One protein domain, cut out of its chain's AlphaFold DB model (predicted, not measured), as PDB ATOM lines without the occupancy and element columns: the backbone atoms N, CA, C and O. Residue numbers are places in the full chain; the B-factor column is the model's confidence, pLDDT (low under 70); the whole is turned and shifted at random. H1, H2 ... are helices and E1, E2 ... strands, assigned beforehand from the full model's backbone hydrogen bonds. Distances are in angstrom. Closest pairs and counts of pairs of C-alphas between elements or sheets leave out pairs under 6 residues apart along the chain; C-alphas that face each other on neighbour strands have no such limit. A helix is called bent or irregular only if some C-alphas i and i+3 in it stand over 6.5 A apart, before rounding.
ATOM      1  N   ALA A 100      -1.643  54.398 -16.173       86.00
ATOM      2  CA  ALA A 100      -1.694  55.816 -16.499       86.00
ATOM      3  C   ALA A 100      -0.685  56.145 -17.608       86.00
ATOM      4  O   ALA A 100       0.321  55.458 -17.776       86.00
ATOM      5  N   VAL A 101      -0.909  57.242 -18.332       80.94
ATOM      6  CA  VAL A 101       0.086  57.796 -19.260       80.94
ATOM      7  C   VAL A 101       0.777  58.973 -18.585       80.94
ATOM      8  O   VAL A 101       0.142  59.978 -18.274       80.94
ATOM      9  N   LYS A 102       2.091  58.874 -18.384       75.69
ATOM     10  CA  LYS A 102       2.922  59.911 -17.760       75.69
ATOM     11  C   LYS A 102       4.062  60.272 -18.701       75.69
ATOM     12  O   LYS A 102       4.853  59.418 -19.089       75.69
ATOM     13  N   LYS A 103       4.139  61.546 -19.103       75.31
ATOM     14  CA  LYS A 103       5.147  62.057 -20.060       75.31
ATOM     15  C   LYS A 103       5.228  61.236 -21.367       75.31
ATOM     16  O   LYS A 103       6.304  61.052 -21.923       75.31
ATOM     17  N   GLY A 104       4.083  60.746 -21.854       74.62
ATOM     18  CA  GLY A 104       3.983  59.971 -23.098       74.62
ATOM     19  C   GLY A 104       4.369  58.491 -22.989       74.62
ATOM     20  O   GLY A 104       4.363  57.806 -24.008       74.62
ATOM     21  N   ALA A 105       4.676  57.992 -21.789       77.56
ATOM     22  CA  ALA A 105       4.941  56.581 -21.521       77.56
ATOM     23  C   ALA A 105       3.902  56.001 -20.551       77.56
ATOM     24  O   ALA A 105       3.351  56.722 -19.715       77.56
ATOM     25  N   ALA A 106       3.649  54.699 -20.654       83.62
ATOM     26  CA  ALA A 106       2.827  53.984 -19.690       83.62
ATOM     27  C   ALA A 106       3.521  53.925 -18.324       83.62
ATOM     28  O   ALA A 106       4.719  53.648 -18.216       83.62
ATOM     29  N   SER A 107       2.759  54.197 -17.273       83.75
ATOM     30  CA  SER A 107       3.223  54.234 -15.893       83.75
ATOM     31  C   SER A 107       2.209  53.543 -14.998       83.75
ATOM     32  O   SER A 107       1.002  53.778 -15.079       83.75
ATOM     33  N   ILE A 108       2.736  52.691 -14.123       87.81
ATOM     34  CA  ILE A 108       1.970  51.976 -13.105       87.81
ATOM     35  C   ILE A 108       2.296  52.481 -11.699       87.81
ATOM     36  O   ILE A 108       1.879  51.849 -10.742       87.81
ATOM     37  N   ASP A 109       2.995  53.615 -11.547       82.00
ATOM     38  CA  ASP A 109       3.528  54.110 -10.262       82.00
ATOM     39  C   ASP A 109       2.473  54.096  -9.129       82.00
ATOM     40  O   ASP A 109       2.770  53.752  -7.989       82.00
ATOM     41  N   MET A 110       1.220  54.451  -9.448       79.81
ATOM     42  CA  MET A 110       0.107  54.554  -8.487       79.81
ATOM     43  C   MET A 110      -0.638  53.232  -8.232       79.81
ATOM     44  O   MET A 110      -1.476  53.156  -7.327       79.81
ATOM     45  N   ASN A 111      -0.364  52.215  -9.048       86.12
ATOM     46  CA  ASN A 111      -1.062  50.927  -9.089       86.12
ATOM     47  C   ASN A 111      -0.088  49.737  -9.102       86.12
ATOM     48  O   ASN A 111      -0.479  48.610  -9.407       86.12
ATOM     49  N   GLU A 112       1.190  49.975  -8.805       87.12
ATOM     50  CA  GLU A 112       2.244  48.966  -8.879       87.12
ATOM     51  C   GLU A 112       1.999  47.815  -7.896       87.12
ATOM     52  O   GLU A 112       2.358  46.679  -8.178       87.12
ATOM     53  N   ASP A 113       1.299  48.076  -6.791       84.19
ATOM     54  CA  ASP A 113       0.792  47.069  -5.858       84.19
ATOM     55  C   ASP A 113      -0.108  46.027  -6.546       84.19
ATOM     56  O   ASP A 113       0.027  44.822  -6.328       84.19
ATOM     57  N   SER A 114      -0.990  46.474  -7.439       90.25
ATOM     58  CA  SER A 114      -1.871  45.597  -8.214       90.25
ATOM     59  C   SER A 114      -1.073  44.777  -9.221       90.25
ATOM     60  O   SER A 114      -1.285  43.571  -9.356       90.25
ATOM     61  N   PHE A 115      -0.104  45.406  -9.887       94.00
ATOM     62  CA  PHE A 115       0.795  44.712 -10.807       94.00
ATOM     63  C   PHE A 115       1.727  43.740 -10.086       94.00
ATOM     64  O   PHE A 115       2.004  42.677 -10.629       94.00
ATOM     65  N   PHE A 116       2.134  44.022  -8.848       92.25
ATOM     66  CA  PHE A 116       2.844  43.072  -8.002       92.25
ATOM     67  C   PHE A 116       2.026  41.793  -7.788       92.25
ATOM     68  O   PHE A 116       2.551  40.697  -7.992       92.25
ATOM     69  N   TYR A 117       0.738  41.892  -7.440       92.00
ATOM     70  CA  TYR A 117      -0.104  40.698  -7.307       92.00
ATOM     71  C   TYR A 117      -0.239  39.942  -8.629       92.00
ATOM     72  O   TYR A 117      -0.121  38.718  -8.636       92.00
ATOM     73  N   MET A 118      -0.441  40.656  -9.739       95.81
ATOM     74  CA  MET A 118      -0.625  40.038 -11.053       95.81
ATOM     75  C   MET A 118       0.646  39.365 -11.591       95.81
ATOM     76  O   MET A 118       0.559  38.291 -12.179       95.81
ATOM     77  N   TYR A 119       1.820  39.962 -11.377       95.56
ATOM     78  CA  TYR A 119       3.093  39.462 -11.899       95.56
ATOM     79  C   TYR A 119       3.817  38.487 -10.966       95.56
ATOM     80  O   TYR A 119       4.522  37.604 -11.441       95.56
ATOM     81  N   LEU A 120       3.687  38.661  -9.650       93.88
ATOM     82  CA  LEU A 120       4.536  37.990  -8.664       93.88
ATOM     83  C   LEU A 120       3.708  37.254  -7.609       93.88
ATOM     84  O   LEU A 120       3.852  36.042  -7.452       93.88
ATOM     85  N   GLY A 121       2.807  37.958  -6.921       89.06
ATOM     86  CA  GLY A 121       2.053  37.413  -5.787       89.06
ATOM     87  C   GLY A 121       1.195  36.197  -6.141       89.06
ATOM     88  O   GLY A 121       1.389  35.117  -5.586       89.06
ATOM     89  N   ILE A 122       0.246  36.362  -7.067       94.25
ATOM     90  CA  ILE A 122      -0.664  35.295  -7.505       94.25
ATOM     91  C   ILE A 122       0.109  34.176  -8.218       94.25
ATOM     92  O   ILE A 122      -0.082  33.018  -7.840       94.25
ATOM     93  N   PRO A 123       1.017  34.462  -9.175       95.94
ATOM     94  CA  PRO A 123       1.802  33.414  -9.825       95.94
ATOM     95  C   PRO A 123       2.615  32.548  -8.852       95.94
ATOM     96  O   PRO A 123       2.673  31.334  -9.044       95.94
ATOM     97  N   ASN A 124       3.161  33.121  -7.770       92.75
ATOM     98  CA  ASN A 124       3.858  32.352  -6.735       92.75
ATOM     99  C   ASN A 124       2.938  31.335  -6.029       92.75
ATOM    100  O   ASN A 124       3.338  30.189  -5.838       92.75
ATOM    101  N   PHE A 125       1.693  31.708  -5.696       91.12
ATOM    102  CA  PHE A 125       0.713  30.752  -5.151       91.12
ATOM    103  C   PHE A 125       0.412  29.628  -6.140       91.12
ATOM    104  O   PHE A 125       0.414  28.458  -5.768       91.12
ATOM    105  N   LEU A 126       0.168  29.974  -7.407       95.81
ATOM    106  CA  LEU A 126      -0.169  28.991  -8.435       95.81
ATOM    107  C   LEU A 126       0.978  28.007  -8.677       95.81
ATOM    108  O   LEU A 126       0.727  26.811  -8.806       95.81
ATOM    109  N   TYR A 127       2.222  28.489  -8.681       94.06
ATOM    110  CA  TYR A 127       3.404  27.637  -8.764       94.06
ATOM    111  C   TYR A 127       3.516  26.703  -7.550       94.06
ATOM    112  O   TYR A 127       3.641  25.488  -7.716       94.06
ATOM    113  N   ALA A 128       3.403  27.244  -6.331       91.19
ATOM    114  CA  ALA A 128       3.474  26.465  -5.093       91.19
ATOM    115  C   ALA A 128       2.420  25.345  -5.052       91.19
ATOM    116  O   ALA A 128       2.722  24.202  -4.709       91.19
ATOM    117  N   ASP A 129       1.193  25.660  -5.473       94.25
ATOM    118  CA  ASP A 129       0.063  24.730  -5.521       94.25
ATOM    119  C   ASP A 129       0.019  23.871  -6.801       94.25
ATOM    120  O   ASP A 129      -0.938  23.118  -7.015       94.25
ATOM    121  N   GLN A 130       1.057  23.949  -7.645       95.56
ATOM    122  CA  GLN A 130       1.212  23.182  -8.888       95.56
ATOM    123  C   GLN A 130       0.043  23.376  -9.879       95.56
ATOM    124  O   GLN A 130      -0.313  22.475 -10.643       95.56
ATOM    125  N   LYS A 131      -0.563  24.568  -9.885       97.38
ATOM    126  CA  LYS A 131      -1.640  24.999 -10.795       97.38
ATOM    127  C   LYS A 131      -1.074  25.665 -12.044       97.38
ATOM    128  O   LYS A 131      -1.365  26.823 -12.343       97.38
ATOM    129  N   MET A 132      -0.235  24.927 -12.767       95.69
ATOM    130  CA  MET A 132       0.498  25.461 -13.920       95.69
ATOM    131  C   MET A 132      -0.412  25.861 -15.092       95.69
ATOM    132  O   MET A 132      -0.054  26.734 -15.875       95.69
ATOM    133  N   ASP A 133      -1.604  25.272 -15.190       97.50
ATOM    134  CA  ASP A 133      -2.638  25.662 -16.152       97.50
ATOM    135  C   ASP A 133      -3.189  27.067 -15.868       97.50
ATOM    136  O   ASP A 133      -3.340  27.875 -16.783       97.50
ATOM    137  N   LEU A 134      -3.443  27.391 -14.598       98.19
ATOM    138  CA  LEU A 134      -3.887  28.725 -14.184       98.19
ATOM    139  C   LEU A 134      -2.747  29.741 -14.250       98.19
ATOM    140  O   LEU A 134      -2.967  30.887 -14.637       98.19
ATOM    141  N   TYR A 135      -1.528  29.312 -13.910       96.88
ATOM    142  CA  TYR A 135      -0.322  30.116 -14.084       96.88
ATOM    143  C   TYR A 135      -0.163  30.547 -15.547       96.88
ATOM    144  O   TYR A 135       0.003  31.731 -15.823       96.88
ATOM    145  N   GLN A 136      -0.320  29.618 -16.495       96.44
ATOM    146  CA  GLN A 136      -0.235  29.936 -17.918       96.44
ATOM    147  C   GLN A 136      -1.304  30.956 -18.348       96.44
ATOM    148  O   GLN A 136      -0.997  31.885 -19.089       96.44
ATOM    149  N   LYS A 137      -2.542  30.853 -17.843       96.69
ATOM    150  CA  LYS A 137      -3.590  31.854 -18.127       96.69
ATOM    151  C   LYS A 137      -3.239  33.244 -17.588       96.69
ATOM    152  O   LYS A 137      -3.552  34.245 -18.232       96.69
ATOM    153  N   MET A 138      -2.594  33.320 -16.419       95.38
ATOM    154  CA  MET A 138      -2.069  34.584 -15.892       95.38
ATOM    155  C   MET A 138      -1.021  35.165 -16.838       95.38
ATOM    156  O   MET A 138      -1.131  36.332 -17.211       95.38
ATOM    157  N   GLU A 139      -0.050  34.353 -17.271       94.50
ATOM    158  CA  GLU A 139       0.967  34.783 -18.236       94.50
ATOM    159  C   GLU A 139       0.329  35.307 -19.525       94.50
ATOM    160  O   GLU A 139       0.648  36.411 -19.960       94.50
ATOM    161  N   GLU A 140      -0.619  34.569 -20.104       95.62
ATOM    162  CA  GLU A 140      -1.336  34.961 -21.322       95.62
ATOM    163  C   GLU A 140      -2.077  36.295 -21.156       95.62
ATOM    164  O   GLU A 140      -2.039  37.141 -22.054       95.62
ATOM    165  N   LYS A 141      -2.707  36.543 -19.999       95.50
ATOM    166  CA  LYS A 141      -3.344  37.840 -19.734       95.50
ATOM    167  C   LYS A 141      -2.310  38.967 -19.672       95.50
ATOM    168  O   LYS A 141      -2.532  40.028 -20.259       95.50
ATOM    169  N   MET A 142      -1.183  38.738 -19.000       94.94
ATOM    170  CA  MET A 142      -0.131  39.747 -18.834       94.94
ATOM    171  C   MET A 142       0.671  40.007 -20.118       94.94
ATOM    172  O   MET A 142       1.153  41.124 -20.301       94.94
ATOM    173  N   GLN A 143       0.758  39.037 -21.038       91.94
ATOM    174  CA  GLN A 143       1.412  39.194 -22.347       91.94
ATOM    175  C   GLN A 143       0.824  40.347 -23.168       91.94
ATOM    176  O   GLN A 143       1.538  40.992 -23.932       91.94
ATOM    177  N   SER A 144      -0.464  40.658 -22.997       89.06
ATOM    178  CA  SER A 144      -1.095  41.788 -23.692       89.06
ATOM    179  C   SER A 144      -0.473  43.152 -23.349       89.06
ATOM    180  O   SER A 144      -0.586  44.086 -24.140       89.06
ATOM    181  N   LEU A 145       0.233  43.250 -22.219       91.06
ATOM    182  CA  LEU A 145       0.857  44.471 -21.701       91.06
ATOM    183  C   LEU A 145       2.387  44.457 -21.830       91.06
ATOM    184  O   LEU A 145       3.068  45.346 -21.319       91.06
ATOM    185  N   ASP A 146       2.954  43.439 -22.485       87.56
ATOM    186  CA  ASP A 146       4.393  43.185 -22.444       87.56
ATOM    187  C   ASP A 146       5.235  44.315 -23.043       87.56
ATOM    188  O   ASP A 146       6.303  44.636 -22.518       87.56
ATOM    189  N   GLU A 147       4.793  44.900 -24.151       89.50
ATOM    190  CA  GLU A 147       5.511  46.021 -24.761       89.50
ATOM    191  C   GLU A 147       5.259  47.326 -24.004       89.50
ATOM    192  O   GLU A 147       6.185  48.111 -23.811       89.50
ATOM    193  N   GLU A 148       4.035  47.527 -23.517       90.12
ATOM    194  CA  GLU A 148       3.641  48.731 -22.784       90.12
ATOM    195  C   GLU A 148       4.409  48.875 -21.460       90.12
ATOM    196  O   GLU A 148       4.845  49.969 -21.105       90.12
ATOM    197  N   LEU A 149       4.658  47.760 -20.764       90.88
ATOM    198  CA  LEU A 149       5.294  47.739 -19.442       90.88
ATOM    199  C   LEU A 149       6.766  47.296 -19.467       90.88
ATOM    200  O   LEU A 149       7.336  46.967 -18.427       90.88
ATOM    201  N   LYS A 150       7.425  47.315 -20.633       88.75
ATOM    202  CA  LYS A 150       8.805  46.825 -20.823       88.75
ATOM    203  C   LYS A 150       9.874  47.519 -19.966       88.75
ATOM    204  O   LYS A 150      10.948  46.964 -19.766       88.75
ATOM    205  N   GLY A 151       9.587  48.719 -19.467       88.81
ATOM    206  CA  GLY A 151      10.469  49.485 -18.582       88.81
ATOM    207  C   GLY A 151      10.171  49.338 -17.087       88.81
ATOM    208  O   GLY A 151      10.759  50.070 -16.297       88.81
ATOM    209  N   GLN A 152       9.246  48.466 -16.679       93.00
ATOM    210  CA  GLN A 152       8.830  48.319 -15.279       93.00
ATOM    211  C   GLN A 152       9.610  47.197 -14.586       93.00
ATOM    212  O   GLN A 152       9.613  46.058 -15.055       93.00
ATOM    213  N   LEU A 153      10.227  47.485 -13.436       94.69
ATOM    214  CA  LEU A 153      11.066  46.516 -12.719       94.69
ATOM    215  C   LEU A 153      10.287  45.258 -12.308       94.69
ATOM    216  O   LEU A 153      10.801  44.150 -12.442       94.69
ATOM    217  N   VAL A 154       9.040  45.418 -11.848       93.75
ATOM    218  CA  VAL A 154       8.176  44.303 -11.420       93.75
ATOM    219  C   VAL A 154       7.983  43.258 -12.518       93.75
ATOM    220  O   VAL A 154       8.016  42.058 -12.250       93.75
ATOM    221  N   ARG A 155       7.850  43.707 -13.768       94.94
ATOM    222  CA  ARG A 155       7.701  42.833 -14.931       94.94
ATOM    223  C   ARG A 155       8.988  42.068 -15.208       94.94
ATOM    224  O   ARG A 155       8.948  40.879 -15.508       94.94
ATOM    225  N   GLU A 156      10.127  42.742 -15.133       95.69
ATOM    226  CA  GLU A 156      11.418  42.113 -15.411       95.69
ATOM    227  C   GLU A 156      11.759  41.081 -14.336       95.69
ATOM    228  O   GLU A 156      12.153  39.967 -14.670       95.69
ATOM    229  N   ILE A 157      11.469  41.374 -13.063       96.50
ATOM    230  CA  ILE A 157      11.532  40.371 -11.992       96.50
ATOM    231  C   ILE A 157      10.619  39.186 -12.318       96.50
ATOM    232  O   ILE A 157      11.045  38.042 -12.177       96.50
ATOM    233  N   ALA A 158       9.392  39.430 -12.784       96.50
ATOM    234  CA  ALA A 158       8.452  38.366 -13.132       96.50
ATOM    235  C   ALA A 158       8.977  37.454 -14.242       96.50
ATOM    236  O   ALA A 158       8.889  36.237 -14.118       96.50
ATOM    237  N   LYS A 159       9.598  38.014 -15.286       96.19
ATOM    238  CA  LYS A 159      10.223  37.230 -16.361       96.19
ATOM    239  C   LYS A 159      11.366  36.354 -15.871       96.19
ATOM    240  O   LYS A 159      11.503  35.214 -16.298       96.19
ATOM    241  N   GLU A 160      12.201  36.880 -14.987       97.12
ATOM    242  CA  GLU A 160      13.311  36.114 -14.416       97.12
ATOM    243  C   GLU A 160      12.799  35.055 -13.424       97.12
ATOM    244  O   GLU A 160      13.330  33.944 -13.359       97.12
ATOM    245  N   THR A 161      11.695  35.349 -12.732       95.81
ATOM    246  CA  THR A 161      10.981  34.400 -11.863       95.81
ATOM    247  C   THR A 161      10.313  33.291 -12.674       95.81
ATOM    248  O   THR A 161      10.358  32.128 -12.280       95.81
ATOM    249  N   ASP A 162       9.786  33.597 -13.858       95.88
ATOM    250  CA  ASP A 162       9.253  32.597 -14.782       95.88
ATOM    251  C   ASP A 162      10.331  31.591 -15.217       95.88
ATOM    252  O   ASP A 162      10.100  30.380 -15.195       95.88
ATOM    253  N   LYS A 163      11.557  32.058 -15.500       97.44
ATOM    254  CA  LYS A 163      12.696  31.161 -15.772       97.44
ATOM    255  C   LYS A 163      13.000  30.244 -14.594       97.44
ATOM    256  O   LYS A 163      13.355  29.082 -14.793       97.44
ATOM    257  N   TYR A 164      12.859  30.745 -13.366       96.25
ATOM    258  CA  TYR A 164      12.969  29.915 -12.172       96.25
ATOM    259  C   TYR A 164      11.875  28.833 -12.152       96.25
ATOM    260  O   TYR A 164      12.205  27.653 -12.032       96.25
ATOM    261  N   TYR A 165      10.602  29.198 -12.342       94.81
ATOM    262  CA  TYR A 165       9.480  28.249 -12.308       94.81
ATOM    263  C   TYR A 165       9.548  27.195 -13.419       94.81
ATOM    264  O   TYR A 165       9.237  26.027 -13.184       94.81
ATOM    265  N   LYS A 166       9.999  27.584 -14.616       94.50
ATOM    266  CA  LYS A 166      10.160  26.701 -15.783       94.50
ATOM    267  C   LYS A 166      11.507  25.972 -15.812       94.50
ATOM    268  O   LYS A 166      11.722  25.143 -16.694       94.50
ATOM    269  N   ASN A 167      12.392  26.242 -14.849       95.00
ATOM    270  CA  ASN A 167      13.746  25.694 -14.768       95.00
ATOM    271  C   ASN A 167      14.549  25.885 -16.074       95.00
ATOM    272  O   ASN A 167      15.147  24.942 -16.600       95.00
ATOM    273  N   THR A 168      14.541  27.105 -16.611       96.50
ATOM    274  CA  THR A 168      15.254  27.497 -17.839       96.50
ATOM    275  C   THR A 168      16.404  28.468 -17.550       96.50
ATOM    276  O   THR A 168      16.482  29.067 -16.476       96.50
ATOM    277  N   ASP A 169      17.317  28.614 -18.518       96.19
ATOM    278  CA  ASP A 169      18.511  29.468 -18.440       96.19
ATOM    279  C   ASP A 169      19.314  29.263 -17.136       96.19
ATOM    280  O   ASP A 169      19.607  28.133 -16.743       96.19
ATOM    281  N   ASP A 170      19.693  30.346 -16.454       97.06
ATOM    282  CA  ASP A 170      20.318  30.330 -15.131       97.06
ATOM    283  C   ASP A 170      19.295  30.482 -13.992       97.06
ATOM    284  O   ASP A 170      19.690  30.760 -12.853       97.06
ATOM    285  N   ARG A 171      18.000  30.288 -14.294       97.12
ATOM    286  CA  ARG A 171      16.849  30.513 -13.404       97.12
ATOM    287  C   ARG A 171      16.725  31.962 -12.909       97.12
ATOM    288  O   ARG A 171      16.191  32.192 -11.826       97.12
ATOM    289  N   GLY A 172      17.252  32.917 -13.675       97.38
ATOM    290  CA  GLY A 172      17.202  34.349 -13.377       97.38
ATOM    291  C   GLY A 172      18.266  34.840 -12.396       97.38
ATOM    292  O   GLY A 172      18.258  36.012 -12.015       97.38
ATOM    293  N   LEU A 173      19.205  33.976 -11.992       98.06
ATOM    294  CA  LEU A 173      20.175  34.287 -10.941       98.06
ATOM    295  C   LEU A 173      20.995  35.547 -11.237       98.06
ATOM    296  O   LEU A 173      21.122  36.409 -10.369       98.06
ATOM    297  N   ALA A 174      21.526  35.681 -12.454       97.62
ATOM    298  CA  ALA A 174      22.356  36.823 -12.822       97.62
ATOM    299  C   ALA A 174      21.593  38.154 -12.757       97.62
ATOM    300  O   ALA A 174      22.198  39.206 -12.543       97.62
ATOM    301  N   PHE A 175      20.274  38.136 -12.962       97.94
ATOM    302  CA  PHE A 175      19.442  39.318 -12.775       97.94
ATOM    303  C   PHE A 175      19.213  39.604 -11.290       97.94
ATOM    304  O   PHE A 175      19.379  40.746 -10.863       97.94
ATOM    305  N   TYR A 176      18.893  38.580 -10.492       98.00
ATOM    306  CA  TYR A 176      18.702  38.735  -9.049       98.00
ATOM    307  C   TYR A 176      19.934  39.330  -8.370       98.00
ATOM    308  O   TYR A 176      19.797  40.289  -7.615       98.00
ATOM    309  N   GLU A 177      21.134  38.843  -8.697       97.25
ATOM    310  CA  GLU A 177      22.388  39.381  -8.155       97.25
ATOM    311  C   GLU A 177      22.559  40.874  -8.477       97.25
ATOM    312  O   GLU A 177      22.863  41.661  -7.582       97.25
ATOM    313  N   LYS A 178      22.252  41.308  -9.709       97.00
ATOM    314  CA  LYS A 178      22.297  42.736 -10.076       97.00
ATOM    315  C   LYS A 178      21.332  43.579  -9.245       97.00
ATOM    316  O   LYS A 178      21.711  44.651  -8.776       97.00
ATOM    317  N   VAL A 179      20.099  43.109  -9.050       96.12
ATOM    318  CA  VAL A 179      19.099  43.821  -8.237       96.12
ATOM    319  C   VAL A 179      19.544  43.897  -6.771       96.12
ATOM    320  O   VAL A 179      19.386  44.942  -6.134       96.12
ATOM    321  N   LEU A 180      20.144  42.835  -6.227       95.00
ATOM    322  CA  LEU A 180      20.664  42.819  -4.855       95.00
ATOM    323  C   LEU A 180      21.808  43.822  -4.659       95.00
ATOM    324  O   LEU A 180      21.781  44.570  -3.673       95.00
ATOM    325  N   ASP A 181      22.697  43.930  -5.650       95.00
ATOM    326  CA  ASP A 181      23.790  44.911  -5.722       95.00
ATOM    327  C   ASP A 181      23.304  46.359  -5.939       95.00
ATOM    328  O   ASP A 181      24.099  47.299  -5.972       95.00
ATOM    329  N   GLY A 182      21.992  46.571  -6.084       92.50
ATOM    330  CA  GLY A 182      21.396  47.887  -6.307       92.50
ATOM    331  C   GLY A 182      21.476  48.373  -7.755       92.50
ATOM    332  O   GLY A 182      21.211  49.544  -8.028       92.50
ATOM    333  N   ASN A 183      21.831  47.492  -8.692       93.81
ATOM    334  CA  ASN A 183      21.828  47.779 -10.117       93.81
ATOM    335  C   ASN A 183      20.467  47.417 -10.730       93.81
ATOM    336  O   ASN A 183      20.252  46.305 -11.211       93.81
ATOM    337  N   TYR A 184      19.563  48.394 -10.732       90.44
ATOM    338  CA  TYR A 184      18.209  48.264 -11.276       90.44
ATOM    339  C   TYR A 184      18.104  48.659 -12.759       90.44
ATOM    340  O   TYR A 184      16.999  48.798 -13.272       90.44
ATOM    341  N   GLY A 185      19.227  48.884 -13.453       88.12
ATOM    342  CA  GLY A 185      19.222  49.348 -14.843       88.12
ATOM    343  C   GLY A 185      18.465  50.669 -15.045       88.12
ATOM    344  O   GLY A 185      18.495  51.552 -14.193       88.12
ATOM    345  N   GLU A 186      17.783  50.788 -16.186       89.44
ATOM    346  CA  GLU A 186      16.913  51.927 -16.531       89.44
ATOM    347  C   GLU A 186      15.441  51.671 -16.151       89.44
ATOM    348  O   GLU A 186      14.536  52.340 -16.653       89.44
ATOM    349  N   TYR A 187      15.177  50.684 -15.286       92.94
ATOM    350  CA  TYR A 187      13.815  50.308 -14.934       92.94
ATOM    351  C   TYR A 187      13.171  51.309 -13.974       92.94
ATOM    352  O   TYR A 187      13.779  51.807 -13.026       92.94
ATOM    353  N   THR A 188      11.890  51.553 -14.211       91.19
ATOM    354  CA  THR A 188      11.000  52.320 -13.340       91.19
ATOM    355  C   THR A 188      10.397  51.415 -12.267       91.19
ATOM    356  O   THR A 188      10.130  50.237 -12.515       91.19
ATOM    357  N   TYR A 189      10.267  51.952 -11.054       88.31
ATOM    358  CA  TYR A 189       9.716  51.263  -9.889       88.31
ATOM    359  C   TYR A 189       9.376  52.266  -8.783       88.31
ATOM    360  O   TYR A 189       9.998  53.329  -8.665       88.31
ATOM    361  N   SER A 190       8.442  51.898  -7.916       80.88
ATOM    362  CA  SER A 190       8.146  52.618  -6.690       80.88
ATOM    363  C   SER A 190       9.217  52.353  -5.639       80.88
ATOM    364  O   SER A 190       9.555  51.212  -5.307       80.88
ATOM    365  N   LYS A 191       9.688  53.433  -5.013       81.94
ATOM    366  CA  LYS A 191      10.596  53.362  -3.860       81.94
ATOM    367  C   LYS A 191       9.984  52.625  -2.672       81.94
ATOM    368  O   LYS A 191      10.734  52.127  -1.843       81.94
ATOM    369  N   THR A 192       8.655  52.553  -2.574       78.06
ATOM    370  CA  THR A 192       8.011  51.748  -1.533       78.06
ATOM    371  C   THR A 192       8.145  50.259  -1.844       78.06
ATOM    372  O   THR A 192       8.431  49.480  -0.949       78.06
ATOM    373  N   MET A 193       8.068  49.848  -3.110       81.25
ATOM    374  CA  MET A 193       8.088  48.431  -3.497       81.25
ATOM    375  C   MET A 193       9.493  47.824  -3.572       81.25
ATOM    376  O   MET A 193       9.644  46.607  -3.462       81.25
ATOM    377  N   ILE A 194      10.542  48.644  -3.712       88.00
ATOM    378  CA  ILE A 194      11.904  48.139  -3.947       88.00
ATOM    379  C   ILE A 194      12.408  47.202  -2.842       88.00
ATOM    380  O   ILE A 194      13.066  46.209  -3.140       88.00
ATOM    381  N   GLY A 195      12.073  47.469  -1.574       85.31
ATOM    382  CA  GLY A 195      12.465  46.603  -0.457       85.31
ATOM    383  C   GLY A 195      11.848  45.204  -0.559       85.31
ATOM    384  O   GLY A 195      12.539  44.199  -0.370       85.31
ATOM    385  N   LEU A 196      10.570  45.134  -0.940       86.69
ATOM    386  CA  LEU A 196       9.871  43.873  -1.181       86.69
ATOM    387  C   LEU A 196      10.484  43.117  -2.367       86.69
ATOM    388  O   LEU A 196      10.759  41.925  -2.258       86.69
ATOM    389  N   TYR A 197      10.770  43.809  -3.470       92.69
ATOM    390  CA  TYR A 197      11.417  43.201  -4.633       92.69
ATOM    391  C   TYR A 197      12.790  42.629  -4.312       92.69
ATOM    392  O   TYR A 197      13.067  41.497  -4.700       92.69
ATOM    393  N   LYS A 198      13.622  43.359  -3.557       94.94
ATOM    394  CA  LYS A 198      14.916  42.848  -3.087       94.94
ATOM    395  C   LYS A 198      14.750  41.578  -2.252       94.94
ATOM    396  O   LYS A 198      15.487  40.623  -2.467       94.94
ATOM    397  N   SER A 199      13.756  41.544  -1.369       92.44
ATOM    398  CA  SER A 199      13.475  40.373  -0.527       92.44
ATOM    399  C   SER A 199      13.061  39.149  -1.353       92.44
ATOM    400  O   SER A 199      13.538  38.043  -1.107       92.44
ATOM    401  N   ILE A 200      12.240  39.353  -2.387       94.50
ATOM    402  CA  ILE A 200      11.806  38.293  -3.310       94.50
ATOM    403  C   ILE A 200      12.978  37.756  -4.129       94.50
ATOM    404  O   ILE A 200      13.221  36.551  -4.132       94.50
ATOM    405  N   VAL A 201      13.750  38.629  -4.782       97.31
ATOM    406  CA  VAL A 201      14.897  38.169  -5.582       97.31
ATOM    407  C   VAL A 201      15.968  37.520  -4.700       97.31
ATOM    408  O   VAL A 201      16.593  36.556  -5.133       97.31
ATOM    409  N   ASN A 202      16.130  37.974  -3.448       97.75
ATOM    410  CA  ASN A 202      16.986  37.323  -2.454       97.75
ATOM    411  C   ASN A 202      16.504  35.904  -2.142       97.75
ATOM    412  O   ASN A 202      17.309  34.980  -2.153       97.75
ATOM    413  N   ALA A 203      15.202  35.708  -1.918       97.19
ATOM    414  CA  ALA A 203      14.616  34.390  -1.678       97.19
ATOM    415  C   ALA A 203      14.816  33.443  -2.868       97.19
ATOM    416  O   ALA A 203      15.313  32.325  -2.707       97.19
ATOM    417  N   ASN A 204      14.514  33.895  -4.084       97.62
ATOM    418  CA  ASN A 204      14.721  33.092  -5.286       97.62
ATOM    419  C   ASN A 204      16.214  32.772  -5.514       97.62
ATOM    420  O   ASN A 204      16.547  31.617  -5.799       97.62
ATOM    421  N   ALA A 205      17.119  33.740  -5.325       98.12
ATOM    422  CA  ALA A 205      18.567  33.529  -5.412       98.12
ATOM    423  C   ALA A 205      19.072  32.545  -4.347       98.12
ATOM    424  O   ALA A 205      19.780  31.596  -4.684       98.12
ATOM    425  N   ALA A 206      18.643  32.701  -3.092       97.81
ATOM    426  CA  ALA A 206      18.971  31.800  -1.991       97.81
ATOM    427  C   ALA A 206      18.622  30.353  -2.328       97.81
ATOM    428  O   ALA A 206      19.438  29.448  -2.132       97.81
ATOM    429  N   ARG A 207      17.438  30.131  -2.913       96.94
ATOM    430  CA  ARG A 207      17.042  28.786  -3.316       96.94
ATOM    431  C   ARG A 207      17.907  28.227  -4.440       96.94
ATOM    432  O   ARG A 207      18.254  27.048  -4.410       96.94
ATOM    433  N   ILE A 208      18.298  29.060  -5.403       97.69
ATOM    434  CA  ILE A 208      19.239  28.666  -6.461       97.69
ATOM    435  C   ILE A 208      20.613  28.309  -5.875       97.69
ATOM    436  O   ILE A 208      21.198  27.308  -6.290       97.69
ATOM    437  N   TYR A 209      21.128  29.082  -4.916       97.56
ATOM    438  CA  TYR A 209      22.411  28.797  -4.268       97.56
ATOM    439  C   TYR A 209      22.390  27.461  -3.523       97.56
ATOM    440  O   TYR A 209      23.306  26.659  -3.709       97.56
ATOM    441  N   LEU A 210      21.325  27.174  -2.765       95.25
ATOM    442  CA  LEU A 210      21.150  25.874  -2.111       95.25
ATOM    443  C   LEU A 210      21.137  24.721  -3.114       95.25
ATOM    444  O   LEU A 210      21.866  23.749  -2.930       95.25
ATOM    445  N   ASP A 211      20.369  24.845  -4.200       95.62
ATOM    446  CA  ASP A 211      20.292  23.805  -5.235       95.62
ATOM    447  C   ASP A 211      21.652  23.537  -5.900       95.62
ATOM    448  O   ASP A 211      21.920  22.422  -6.350       95.62
ATOM    449  N   ARG A 212      22.521  24.553  -5.966       95.94
ATOM    450  CA  ARG A 212      23.880  24.462  -6.523       95.94
ATOM    451  C   ARG A 212      24.941  24.059  -5.492       95.94
ATOM    452  O   ARG A 212      26.085  23.831  -5.880       95.94
ATOM    453  N   GLY A 213      24.591  23.972  -4.208       95.94
ATOM    454  CA  GLY A 213      25.535  23.723  -3.116       95.94
ATOM    455  C   GLY A 213      26.450  24.911  -2.783       95.94
ATOM    456  O   GLY A 213      27.460  24.728  -2.103       95.94
ATOM    457  N   ASP A 214      26.119  26.121  -3.239       96.00
ATOM    458  CA  ASP A 214      26.899  27.338  -2.987       96.00
ATOM    459  C   ASP A 214      26.575  27.910  -1.600       96.00
ATOM    460  O   ASP A 214      25.775  28.832  -1.425       96.00
ATOM    461  N   THR A 215      27.172  27.294  -0.582       93.44
ATOM    462  CA  THR A 215      26.878  27.608   0.824       93.44
ATOM    463  C   THR A 215      27.357  29.010   1.212       93.44
ATOM    464  O   THR A 215      26.717  29.668   2.026       93.44
ATOM    465  N   GLU A 216      28.453  29.493   0.617       95.69
ATOM    466  CA  GLU A 216      28.998  30.827   0.901       95.69
ATOM    467  C   GLU A 216      28.046  31.913   0.403       95.69
ATOM    468  O   GLU A 216      27.659  32.794   1.173       95.69
ATOM    469  N   LYS A 217      27.588  31.809  -0.852       95.75
ATOM    470  CA  LYS A 217      26.579  32.726  -1.384       95.75
ATOM    471  C   LYS A 217      25.262  32.614  -0.634       95.75
ATOM    472  O   LYS A 217      24.699  33.645  -0.277       95.75
ATOM    473  N   TYR A 218      24.795  31.403  -0.327       95.94
ATOM    474  CA  TYR A 218      23.583  31.230   0.469       95.94
ATOM    475  C   TYR A 218      23.668  31.968   1.813       95.94
ATOM    476  O   TYR A 218      22.737  32.694   2.160       95.94
ATOM    477  N   GLN A 219      24.797  31.882   2.522       94.62
ATOM    478  CA  GLN A 219      24.961  32.535   3.822       94.62
ATOM    479  C   GLN A 219      24.783  34.060   3.755       94.62
ATOM    480  O   GLN A 219      24.264  34.655   4.698       94.62
ATOM    481  N   THR A 220      25.146  34.691   2.630       95.25
ATOM    482  CA  THR A 220      24.943  36.140   2.413       95.25
ATOM    483  C   THR A 220      23.474  36.546   2.297       95.25
ATOM    484  O   THR A 220      23.146  37.710   2.505       95.25
ATOM    485  N   THR A 221      22.579  35.594   2.019       95.38
ATOM    486  CA  THR A 221      21.140  35.856   1.864       95.38
ATOM    487  C   THR A 221      20.367  35.765   3.180       95.38
ATOM    488  O   THR A 221      19.299  36.365   3.295       95.38
ATOM    489  N   VAL A 222      20.897  35.037   4.172       94.31
ATOM    490  CA  VAL A 222      20.162  34.561   5.360       94.31
ATOM    491  C   VAL A 222      19.557  35.689   6.190       94.31
ATOM    492  O   VAL A 222      18.412  35.565   6.615       94.31
ATOM    493  N   GLU A 223      20.286  36.785   6.408       93.62
ATOM    494  CA  GLU A 223      19.789  37.925   7.194       93.62
ATOM    495  C   GLU A 223      18.520  38.519   6.568       93.62
ATOM    496  O   GLU A 223      17.492  38.628   7.228       93.62
ATOM    497  N   MET A 224      18.541  38.773   5.257       93.00
ATOM    498  CA  MET A 224      17.373  39.296   4.546       93.00
ATOM    499  C   MET A 224      16.232  38.271   4.461       93.00
ATOM    500  O   MET A 224      15.068  38.665   4.483       93.00
ATOM    501  N   LEU A 225      16.523  36.964   4.392       94.38
ATOM    502  CA  LEU A 225      15.471  35.939   4.476       94.38
ATOM    503  C   LEU A 225      14.793  35.952   5.849       94.38
ATOM    504  O   LEU A 225      13.574  35.832   5.917       94.38
ATOM    505  N   ARG A 226      15.572  36.116   6.925       93.50
ATOM    506  CA  ARG A 226      15.064  36.182   8.298       93.50
ATOM    507  C   ARG A 226      14.135  37.372   8.487       93.50
ATOM    508  O   ARG A 226      13.041  37.205   9.015       93.50
ATOM    509  N   ASP A 227      14.543  38.545   8.017       87.56
ATOM    510  CA  ASP A 227      13.704  39.743   8.076       87.56
ATOM    511  C   ASP A 227      12.438  39.579   7.226       87.56
ATOM    512  O   ASP A 227      11.346  39.975   7.633       87.56
ATOM    513  N   PHE A 228      12.557  38.947   6.056       89.19
ATOM    514  CA  PHE A 228      11.420  38.732   5.168       89.19
ATOM    515  C   PHE A 228      10.386  37.763   5.763       89.19
ATOM    516  O   PHE A 228       9.182  38.028   5.663       89.19
ATOM    517  N   ASP A 229      10.835  36.694   6.431       90.44
ATOM    518  CA  ASP A 229       9.988  35.693   7.100       90.44
ATOM    519  C   ASP A 229       9.093  36.294   8.197       90.44
ATOM    520  O   ASP A 229       8.019  35.770   8.480       90.44
ATOM    521  N   GLN A 230       9.471  37.442   8.771       84.69
ATOM    522  CA  GLN A 230       8.643  38.147   9.760       84.69
ATOM    523  C   GLN A 230       7.349  38.722   9.159       84.69
ATOM    524  O   GLN A 230       6.404  39.028   9.888       84.69
ATOM    525  N   SER A 231       7.279  38.876   7.834       79.94
ATOM    526  CA  SER A 231       6.089  39.367   7.136       79.94
ATOM    527  C   SER A 231       5.195  38.221   6.652       79.94
ATOM    528  O   SER A 231       5.676  37.174   6.224       79.94
ATOM    529  N   GLY A 232       3.874  38.433   6.617       74.38
ATOM    530  CA  GLY A 232       2.940  37.416   6.112       74.38
ATOM    531  C   GLY A 232       3.192  37.024   4.648       74.38
ATOM    532  O   GLY A 232       3.047  35.857   4.285       74.38
ATOM    533  N   VAL A 233       3.592  37.982   3.803       79.19
ATOM    534  CA  VAL A 233       3.975  37.719   2.404       79.19
ATOM    535  C   VAL A 233       5.273  36.921   2.339       79.19
ATOM    536  O   VAL A 233       5.314  35.919   1.629       79.19
ATOM    537  N   GLY A 234       6.301  37.327   3.085       80.94
ATOM    538  CA  GLY A 234       7.602  36.667   3.058       80.94
ATOM    539  C   GLY A 234       7.564  35.254   3.604       80.94
ATOM    540  O   GLY A 234       8.036  34.351   2.922       80.94
ATOM    541  N   HIS A 235       6.880  35.021   4.723       85.25
ATOM    542  CA  HIS A 235       6.686  33.673   5.257       85.25
ATOM    543  C   HIS A 235       6.102  32.707   4.212       85.25
ATOM    544  O   HIS A 235       6.616  31.612   3.979       85.25
ATOM    545  N   ARG A 236       5.049  33.141   3.502       83.12
ATOM    546  CA  ARG A 236       4.416  32.342   2.438       83.12
ATOM    547  C   ARG A 236       5.327  32.160   1.224       83.12
ATOM    548  O   ARG A 236       5.309  31.095   0.612       83.12
ATOM    549  N   TRP A 237       6.109  33.180   0.878       89.25
ATOM    550  CA  TRP A 237       7.060  33.126  -0.231       89.25
ATOM    551  C   TRP A 237       8.227  32.173   0.047       89.25
ATOM    552  O   TRP A 237       8.649  31.420  -0.821       89.25
ATOM    553  N   LEU A 238       8.752  32.158   1.270       93.38
ATOM    554  CA  LEU A 238       9.806  31.219   1.653       93.38
ATOM    555  C   LEU A 238       9.278  29.785   1.685       93.38
ATOM    556  O   LEU A 238       9.938  28.874   1.182       93.38
ATOM    557  N   ALA A 239       8.052  29.595   2.180       90.75
ATOM    558  CA  ALA A 239       7.385  28.301   2.154       90.75
ATOM    559  C   ALA A 239       7.178  27.771   0.723       90.75
ATOM    560  O   ALA A 239       7.401  26.582   0.494       90.75
ATOM    561  N   SER A 240       6.808  28.617  -0.252       89.81
ATOM    562  CA  SER A 240       6.657  28.181  -1.654       89.81
ATOM    563  C   SER A 240       7.970  27.739  -2.298       89.81
ATOM    564  O   SER A 240       7.957  26.923  -3.218       89.81
ATOM    565  N   LEU A 241       9.101  28.241  -1.801       92.56
ATOM    566  CA  LEU A 241      10.440  27.874  -2.255       92.56
ATOM    567  C   LEU A 241      11.059  26.721  -1.446       92.56
ATOM    568  O   LEU A 241      12.199  26.344  -1.716       92.56
ATOM    569  N   ASP A 242      10.350  26.167  -0.455       92.19
ATOM    570  CA  ASP A 242      10.902  25.205   0.512       92.19
ATOM    571  C   ASP A 242      12.201  25.729   1.163       92.19
ATOM    572  O   ASP A 242      13.213  25.033   1.279       92.19
ATOM    573  N   LEU A 243      12.194  27.013   1.532       91.56
ATOM    574  CA  LEU A 243      13.255  27.659   2.294       91.56
ATOM    575  C   LEU A 243      12.848  27.731   3.764       91.56
ATOM    576  O   LEU A 243      11.817  28.300   4.110       91.56
ATOM    577  N   LYS A 244      13.691  27.176   4.635       86.00
ATOM    578  CA  LYS A 244      13.542  27.280   6.089       86.00
ATOM    579  C   LYS A 244      14.650  28.168   6.622       86.00
ATOM    580  O   LYS A 244      15.821  27.889   6.375       86.00
ATOM    581  N   VAL A 245      14.277  29.220   7.336       78.38
ATOM    582  CA  VAL A 245      15.228  30.094   8.021       78.38
ATOM    583  C   VAL A 245      15.199  29.720   9.496       78.38
ATOM    584  O   VAL A 245      14.146  29.757  10.128       78.38
ATOM    585  N   GLU A 246      16.337  29.305  10.044       69.69
ATOM    586  CA  GLU A 246      16.457  29.103  11.486       69.69
ATOM    587  C   GLU A 246      16.458  30.480  12.163       69.69
ATOM    588  O   GLU A 246      17.391  31.284  12.026       69.69
TER     589      GLU A 246
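What this domain is: This is residues 100 to 246 of the 301 residues of an uncharacterized protein of Erysipelotrichaceae bacterium (UniProt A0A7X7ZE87). Four helices, H1, H3, H5 and H7, make a loose ring, each running the same way as its neighbours in it, while H2, H4 and H6 run back outside it: H2 on H1, H4 mainly on H5, H6 on H5. A small strand hairpin, E1 and E2, lies at one end, farthest from the mean of the C-alphas. The printed part has 147 residues with two named strands followed by seven named helices; the class is mostly helix, the packing part aligned, part crossed. The whole is compact, with a radius of gyration of the C-alphas of 15.0 A, and spans 46 by 34 by 30 A.

How they stand to each other: E1, residues 100 to 102, and E2, residues 105 to 107, form an antiparallel hairpin; N 100 and O 107 are 2.9 A apart and N 102 and O 105 2.8 A, within hydrogen-bond range. H1, residues 112 to 128, and H2, residues 132 to 143, form a helical hairpin with a shallow tilt of 23 degrees; their closest C-alphas, of Leu 126 and Tyr 135, are 5.8 A apart. H3, residues 153 to 165, touches H1 the same way at a shallow tilt of 6 degrees, closest at the C-alphas of Tyr 119 and Ala 158, 5.6 A. H2 and H3 are near each other. H5, residues 194 to 212, is the hub, touching four helices. With residues 197 to 204 alone it touches H3, closest at the C-alphas of Ile 157 and Val 201, 7.6 A. H4, residues 173 to 180, touches H5 opposite ways, closest at the C-alphas of Tyr 176 and Val 201, 5.2 A. H6, residues 215 to 229, touches H5 opposite ways at a steep tilt of 39 degrees, closest at the C-alphas of Ala 206 and Tyr 218, 5.3 A. H7, residues 232 to 240, touches H5, closest at the C-alphas of Ala 203 and Leu 238, 6.7 A, and H1, closest at those of Ala 128 and Ser 240, 5.0 A. H1 and H5 are apart. Every O i to N i+4 pair is within hydrogen-bond range in H2, H3, H5 and H7, but 11 of 13 in H1, 3 of 4 in H4 and 7 of 11 in H6.

Where its parts are: E1 begins at C-alpha 100, (-1.694, 55.816, -16.499). H1 is 22.9 A long and irregular, C-alphas 119 and 122 being 7.1 A apart; H3 is 18.3 A long. H5, 26.7 A, begins at C-alpha 194, (11.904, 48.139, -3.947). H6, 19.7 A, is irregular, with C-alphas 220 and 223 7.3 A apart. H7 ends at C-alpha 240, (6.657, 28.181, -1.654).

The domain as a whole: The C-alphas farthest apart, of Gly 104 and Glu 246, are 48.0 A apart. The printed part has no cut. The link H4 to H5, residues 181 to 193, is long. Mean pLDDT of the printed part is 91.6; residue 246 is under 70.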